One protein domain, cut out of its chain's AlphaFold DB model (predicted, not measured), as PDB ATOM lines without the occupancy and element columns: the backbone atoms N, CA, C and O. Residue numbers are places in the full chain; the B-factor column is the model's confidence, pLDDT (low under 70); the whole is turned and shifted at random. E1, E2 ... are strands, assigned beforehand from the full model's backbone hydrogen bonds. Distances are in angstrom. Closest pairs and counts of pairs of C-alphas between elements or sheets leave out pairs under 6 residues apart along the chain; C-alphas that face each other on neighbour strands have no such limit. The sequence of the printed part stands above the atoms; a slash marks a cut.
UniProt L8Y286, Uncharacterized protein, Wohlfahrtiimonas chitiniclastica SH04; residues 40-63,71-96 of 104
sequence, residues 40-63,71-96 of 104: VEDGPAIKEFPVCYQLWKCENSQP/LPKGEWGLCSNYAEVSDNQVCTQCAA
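What this domain is: This is residues 40 to 63 and 71 to 96 of the 104 residues of an uncharacterized protein of Wohlfahrtiimonas chitiniclastica SH04 (UniProt L8Y286). With little regular structure, this is a thin rod: a narrow, twisted three-stranded sheet with a long loop, residues 80 to 96, that extends past one end and folds back so that residues 94 to 95 pair with 78 to 79 of E3. The 50 printed residues have no named helix and three strands, E1, E2 and E3, in sheet order E1, E2, E3, antiparallel; the class is all strand, with 18 residues in named elements. It is loose, radius of gyration of the C-alphas 13.1 A, spanning 48 by 13 by 12 A.

How they stand to each other: Inner strand E2, residues 51 to 58, is antiparallel to E3, residues 73 to 79, at 144 degrees, with N 54 and O 75 3.0 A apart, within hydrogen-bond range. E2 and E1, residues 46 to 48, form a hairpin at 163 degrees, with a tight link; N 46 and O 53 are 2.9 A apart, within hydrogen-bond range. Residues 40 to 41 pair antiparallel with 56 to 57 of E2. The sheet is only just strongly twisted, its C-alphas up to 4.4 A off the best plane.

Where its parts are: E2 measures 23.2 A from C-alpha 51 to C-alpha 58, E3 18.8 A and E1 6.8 A. C-alpha 46 begins E1 at (8.868, 12.617, 4.580), and C-alpha 79 ends E3 at (11.791, 14.974, 14.355).

The domain as a whole: The C-alphas farthest apart, of Pro 63 and Asp 87, are 48.0 A apart. Residues 64 to 70 are not printed; C-alphas 63 and 71 are 11.9 A apart across this cut. Residues 61 to 63 have pLDDT under 70.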
ATOM      1  N   VAL A  40      20.094   0.592   5.620       92.44
ATOM      2  CA  VAL A  40      20.567   1.934   5.278       92.44
ATOM      3  C   VAL A  40      19.398   2.767   4.766       92.44
ATOM      4  O   VAL A  40      18.459   2.227   4.181       92.44
ATOM      5  N   GLU A  41      19.439   4.076   5.001       94.12
ATOM      6  CA  GLU A  41      18.396   4.994   4.542       94.12
ATOM      7  C   GLU A  41      18.257   4.935   3.013       94.12
ATOM      8  O   GLU A  41      19.242   4.997   2.270       94.12
ATOM      9  N   ASP A  42      17.019   4.829   2.534       94.19
ATOM     10  CA  ASP A  42      16.693   4.840   1.112       94.19
ATOM     11  C   ASP A  42      16.001   6.146   0.712       94.19
ATOM     12  O   ASP A  42      14.782   6.240   0.582       94.19
ATOM     13  N   GLY A  43      16.813   7.185   0.527       93.31
ATOM     14  CA  GLY A  43      16.344   8.507   0.116       93.31
ATOM     15  C   GLY A  43      15.859   9.386   1.276       93.31
ATOM     16  O   GLY A  43      16.028   9.038   2.445       93.31
ATOM     17  N   PRO A  44      15.311  10.577   0.967       94.81
ATOM     18  CA  PRO A  44      14.936  11.555   1.983       94.81
ATOM     19  C   PRO A  44      13.664  11.154   2.743       94.81
ATOM     20  O   PRO A  44      12.689  10.706   2.141       94.81
ATOM     21  N   ALA A  45      13.638  11.423   4.051       95.75
ATOM     22  CA  ALA A  45      12.433  11.288   4.865       95.75
ATOM     23  C   ALA A  45      11.305  12.239   4.431       95.75
ATOM     24  O   ALA A  45      11.544  13.410   4.107       95.75
ATOM     25  N   ILE A  46      10.063  11.770   4.564       95.94
ATOM     26  CA  ILE A  46       8.868  12.617   4.580       95.94
ATOM     27  C   ILE A  46       8.748  13.202   5.987       95.94
ATOM     28  O   ILE A  46       8.779  12.473   6.977       95.94
ATOM     29  N   LYS A  47       8.659  14.527   6.085       94.81
ATOM     30  CA  LYS A  47       8.770  15.257   7.348       94.81
ATOM     31  C   LYS A  47       7.480  16.018   7.643       94.81
ATOM     32  O   LYS A  47       7.157  16.959   6.924       94.81
ATOM     33  N   GLU A  48       6.799  15.654   8.724       91.81
ATOM     34  CA  GLU A  48       5.559  16.286   9.186       91.81
ATOM     35  C   GLU A  48       5.636  16.480  10.698       91.81
ATOM     36  O   GLU A  48       5.311  15.578  11.463       91.81
ATOM     37  N   PHE A  49       6.102  17.650  11.145       92.25
ATOM     38  CA  PHE A  49       6.336  17.888  12.570       92.25
ATOM     39  C   PHE A  49       5.105  17.493  13.421       92.25
ATOM     40  O   PHE A  49       3.996  17.926  13.103       92.25
ATOM     41  N   PRO A  50       5.271  16.708  14.508       93.69
ATOM     42  CA  PRO A  50       6.531  16.281  15.137       93.69
ATOM     43  C   PRO A  50       7.082  14.927  14.653       93.69
ATOM     44  O   PRO A  50       8.048  14.428  15.231       93.69
ATOM     45  N   VAL A  51       6.478  14.314  13.638       95.31
ATOM     46  CA  VAL A  51       6.807  12.969  13.152       95.31
ATOM     47  C   VAL A  51       7.471  12.988  11.775       95.31
ATOM     48  O   VAL A  51       7.508  13.984  11.051       95.31
ATOM     49  N   CYS A  52       8.039  11.855  11.398       96.31
ATOM     50  CA  CYS A  52       8.608  11.665  10.076       96.31
ATOM     51  C   CYS A  52       8.570  10.193   9.672       96.31
ATOM     52  O   CYS A  52       8.518   9.308  10.527       96.31
ATOM     53  N   TYR A  53       8.625   9.951   8.367       96.88
ATOM     54  CA  TYR A  53       8.677   8.621   7.772       96.88
ATOM     55  C   TYR A  53       9.954   8.468   6.943       96.88
ATOM     56  O   TYR A  53      10.214   9.297   6.066       96.88
ATOM     57  N   GLN A  54      10.733   7.417   7.208       97.19
ATOM     58  CA  GLN A  54      11.993   7.115   6.522       97.19
ATOM     59  C   GLN A  54      11.923   5.731   5.881       97.19
ATOM     60  O   GLN A  54      11.558   4.761   6.542       97.19
ATOM     61  N   LEU A  55      12.303   5.638   4.606       96.12
ATOM     62  CA  LEU A  55      12.493   4.361   3.923       96.12
ATOM     63  C   LEU A  55      13.893   3.799   4.208       96.12
ATOM     64  O   LEU A  55      14.861   4.552   4.331       96.12
ATOM     65  N   TRP A  56      13.996   2.478   4.264       93.88
ATOM     66  CA  TRP A  56      15.188   1.705   4.587       93.88
ATOM     67  C   TRP A  56      15.351   0.563   3.591       93.88
ATOM     68  O   TRP A  56      14.398  -0.166   3.320       93.88
ATOM     69  N   LYS A  57      16.568   0.372   3.084       91.38
ATOM     70  CA  LYS A  57      16.934  -0.750   2.210       91.38
ATOM     71  C   LYS A  57      18.036  -1.597   2.832       91.38
ATOM     72  O   LYS A  57      18.833  -1.096   3.625       91.38
ATOM     73  N   CYS A  58      18.091  -2.860   2.431       88.44
ATOM     74  CA  CYS A  58      19.158  -3.768   2.821       88.44
ATOM     75  C   CYS A  58      20.330  -3.653   1.839       88.44
ATOM     76  O   CYS A  58      20.138  -3.858   0.645       88.44
ATOM     77  N   GLU A  59      21.530  -3.285   2.305       81.75
ATOM     78  CA  GLU A  59      22.680  -3.030   1.412       81.75
ATOM     79  C   GLU A  59      23.463  -4.302   1.021       81.75
ATOM     80  O   GLU A  59      24.114  -4.312  -0.020       81.75
ATOM     81  N   ASN A  60      23.375  -5.383   1.808       70.00
ATOM     82  CA  ASN A  60      24.200  -6.590   1.625       70.00
ATOM     83  C   ASN A  60      23.416  -7.873   1.308       70.00
ATOM     84  O   ASN A  60      24.026  -8.942   1.270       70.00
ATOM     85  N   SER A  61      22.108  -7.806   1.049       60.53
ATOM     86  CA  SER A  61      21.404  -8.963   0.496       60.53
ATOM     87  C   SER A  61      21.873  -9.141  -0.951       60.53
ATOM     88  O   SER A  61      21.527  -8.358  -1.836       60.53
ATOM     89  N   GLN A  62      22.759 -10.108  -1.211       56.19
ATOM     90  CA  GLN A  62      23.028 -10.513  -2.590       56.19
ATOM     91  C   GLN A  62      21.825 -11.333  -3.047       56.19
ATOM     92  O   GLN A  62      21.663 -12.443  -2.547       56.19
ATOM     93  N   PRO A  63      20.987 -10.837  -3.977       55.00
ATOM     94  CA  PRO A  63      19.911 -11.656  -4.493       55.00
ATOM     95  C   PRO A  63      20.542 -12.833  -5.236       55.00
ATOM     96  O   PRO A  63      21.232 -12.664  -6.247       55.00
ATOM     97  N   LEU A  71      11.979  -5.075  -1.425       81.88
ATOM     98  CA  LEU A  71      11.549  -3.686  -1.474       81.88
ATOM     99  C   LEU A  71      11.941  -2.981  -0.167       81.88
ATOM    100  O   LEU A  71      11.930  -3.619   0.891       81.88
ATOM    101  N   PRO A  72      12.248  -1.674  -0.213       89.19
ATOM    102  CA  PRO A  72      12.485  -0.892   0.988       89.19
ATOM    103  C   PRO A  72      11.313  -0.990   1.969       89.19
ATOM    104  O   PRO A  72      10.144  -0.995   1.570       89.19
ATOM    105  N   LYS A  73      11.628  -1.027   3.262       92.31
ATOM    106  CA  LYS A  73      10.648  -0.907   4.348       92.31
ATOM    107  C   LYS A  73      10.642   0.517   4.856       92.31
ATOM    108  O   LYS A  73      11.653   1.196   4.744       92.31
ATOM    109  N   GLY A  74       9.534   0.984   5.412       94.12
ATOM    110  CA  GLY A  74       9.506   2.321   5.987       94.12
ATOM    111  C   GLY A  74       9.071   2.334   7.433       94.12
ATOM    112  O   GLY A  74       8.133   1.637   7.814       94.12
ATOM    113  N   GLU A  75       9.766   3.161   8.199       96.94
ATOM    114  CA  GLU A  75       9.647   3.276   9.645       96.94
ATOM    115  C   GLU A  75       9.297   4.708  10.043       96.94
ATOM    116  O   GLU A  75       9.698   5.683   9.394       96.94
ATOM    117  N   TRP A  76       8.542   4.824  11.132       96.38
ATOM    118  CA  TRP A  76       8.145   6.106  11.704       96.38
ATOM    119  C   TRP A  76       9.106   6.540  12.808       96.38
ATOM    120  O   TRP A  76       9.569   5.734  13.613       96.38
ATOM    121  N   GLY A  77       9.365   7.843  12.871       95.50
ATOM    122  CA  GLY A  77      10.222   8.465  13.871       95.50
ATOM    123  C   GLY A  77       9.717   9.821  14.326       95.50
ATOM    124  O   GLY A  77       8.725  10.347  13.820       95.50
ATOM    125  N   LEU A  78      10.445  10.400  15.276       95.81
ATOM    126  CA  LEU A  78      10.253  11.785  15.690       95.81
ATOM    127  C   LEU A  78      11.236  12.692  14.958       95.81
ATOM    128  O   LEU A  78      12.344  12.291  14.606       95.81
ATOM    129  N   CYS A  79      10.851  13.943  14.763       94.31
ATOM    130  CA  CYS A  79      11.791  14.974  14.355       94.31
ATOM    131  C   CYS A  79      12.822  15.196  15.463       94.31
ATOM    132  O   CYS A  79      12.466  15.216  16.637       94.31
ATOM    133  N   SER A  80      14.091  15.413  15.124       92.25
ATOM    134  CA  SER A  80      15.170  15.602  16.111       92.25
ATOM    135  C   SER A  80      14.900  16.732  17.114       92.25
ATOM    136  O   SER A  80      15.382  16.689  18.240       92.25
ATOM    137  N   ASN A  81      14.111  17.725  16.709       91.50
ATOM    138  CA  ASN A  81      13.740  18.902  17.485       91.50
ATOM    139  C   ASN A  81      12.315  18.842  18.071       91.50
ATOM    140  O   ASN A  81      11.750  19.876  18.417       91.50
ATOM    141  N   TYR A  82      11.697  17.658  18.185       90.25
ATOM    142  CA  TYR A  82      10.296  17.526  18.620       90.25
ATOM    143  C   TYR A  82       9.997  18.114  20.013       90.25
ATOM    144  O   TYR A  82       8.853  18.462  20.297       90.25
ATOM    145  N   ALA A  83      11.003  18.210  20.887       89.81
ATOM    146  CA  ALA A  83      10.863  18.725  22.250       89.81
ATOM    147  C   ALA A  83      11.122  20.242  22.373       89.81
ATOM    148  O   ALA A  83      11.004  20.798  23.466       89.81
ATOM    149  N   GLU A  84      11.500  20.921  21.288       88.44
ATOM    150  CA  GLU A  84      11.810  22.351  21.309       88.44
ATOM    151  C   GLU A  84      10.532  23.197  21.292       88.44
ATOM    152  O   GLU A  84       9.640  22.986  20.473       88.44
ATOM    153  N   VAL A  85      10.443  24.196  22.174       78.38
ATOM    154  CA  VAL A  85       9.302  25.123  22.236       78.38
ATOM    155  C   VAL A  85       9.557  26.288  21.279       78.38
ATOM    156  O   VAL A  85      10.347  27.181  21.583       78.38
ATOM    157  N   SER A  86       8.909  26.286  20.112       80.06
ATOM    158  CA  SER A  86       8.893  27.433  19.195       80.06
ATOM    159  C   SER A  86       7.595  27.478  18.387       80.06
ATOM    160  O   SER A  86       6.986  26.441  18.141       80.06
ATOM    161  N   ASP A  87       7.183  28.668  17.952       74.75
ATOM    162  CA  ASP A  87       5.923  28.853  17.214       74.75
ATOM    163  C   ASP A  87       5.982  28.334  15.763       74.75
ATOM    164  O   ASP A  87       4.948  28.092  15.149       74.75
ATOM    165  N   ASN A  88       7.187  28.125  15.216       79.75
ATOM    166  CA  ASN A  88       7.423  27.667  13.841       79.75
ATOM    167  C   ASN A  88       8.183  26.337  13.835       79.75
ATOM    168  O   ASN A  88       9.281  26.223  13.284       79.75
ATOM    169  N   GLN A  89       7.604  25.331  14.484       83.94
ATOM    170  CA  GLN A  89       8.171  23.991  14.538       83.94
ATOM    171  C   GLN A  89       8.227  23.361  13.140       83.94
ATOM    172  O   GLN A  89       7.225  22.937  12.567       83.94
ATOM    173  N   VAL A  90       9.438  23.298  12.590       89.44
ATOM    174  CA  VAL A  90       9.751  22.596  11.343       89.44
ATOM    175  C   VAL A  90      10.656  21.426  11.674       89.44
ATOM    176  O   VAL A  90      11.626  21.562  12.415       89.44
ATOM    177  N   CYS A  91      10.353  20.270  11.100       90.31
ATOM    178  CA  CYS A  91      11.176  19.081  11.240       90.31
ATOM    179  C   CYS A  91      12.511  19.261  10.496       90.31
ATOM    180  O   CYS A  91      12.541  19.296   9.262       90.31
ATOM    181  N   THR A  92      13.623  19.373  11.222       86.38
ATOM    182  CA  THR A  92      14.952  19.553  10.610       86.38
ATOM    183  C   THR A  92      15.534  18.218  10.155       86.38
ATOM    184  O   THR A  92      15.841  18.043   8.972       86.38
ATOM    185  N   GLN A  93      15.593  17.240  11.055       91.50
ATOM    186  CA  GLN A  93      16.065  15.882  10.796       91.50
ATOM    187  C   GLN A  93      15.042  14.853  11.284       91.50
ATOM    188  O   GLN A  93      14.363  15.073  12.284       91.50
ATOM    189  N   CYS A  94      14.934  13.737  10.564       95.06
ATOM    190  CA  CYS A  94      14.115  12.606  10.973       95.06
ATOM    191  C   CYS A  94      14.943  11.655  11.843       95.06
ATOM    192  O   CYS A  94      16.022  11.242  11.431       95.06
ATOM    193  N   ALA A  95      14.441  11.313  13.025       94.00
ATOM    194  CA  ALA A  95      14.995  10.285  13.898       94.00
ATOM    195  C   ALA A  95      14.076   9.051  13.887       94.00
ATOM    196  O   ALA A  95      13.530   8.649  14.915       94.00
ATOM    197  N   ALA A  96      13.858   8.486  12.696       96.75
ATOM    198  CA  ALA A  96      13.247   7.170  12.543       96.75
ATOM    199  C   ALA A  96      14.326   6.097  12.748       96.75
ATOM    200  O   ALA A  96      15.410   6.233  12.183       96.75
TER     201      ALA A  96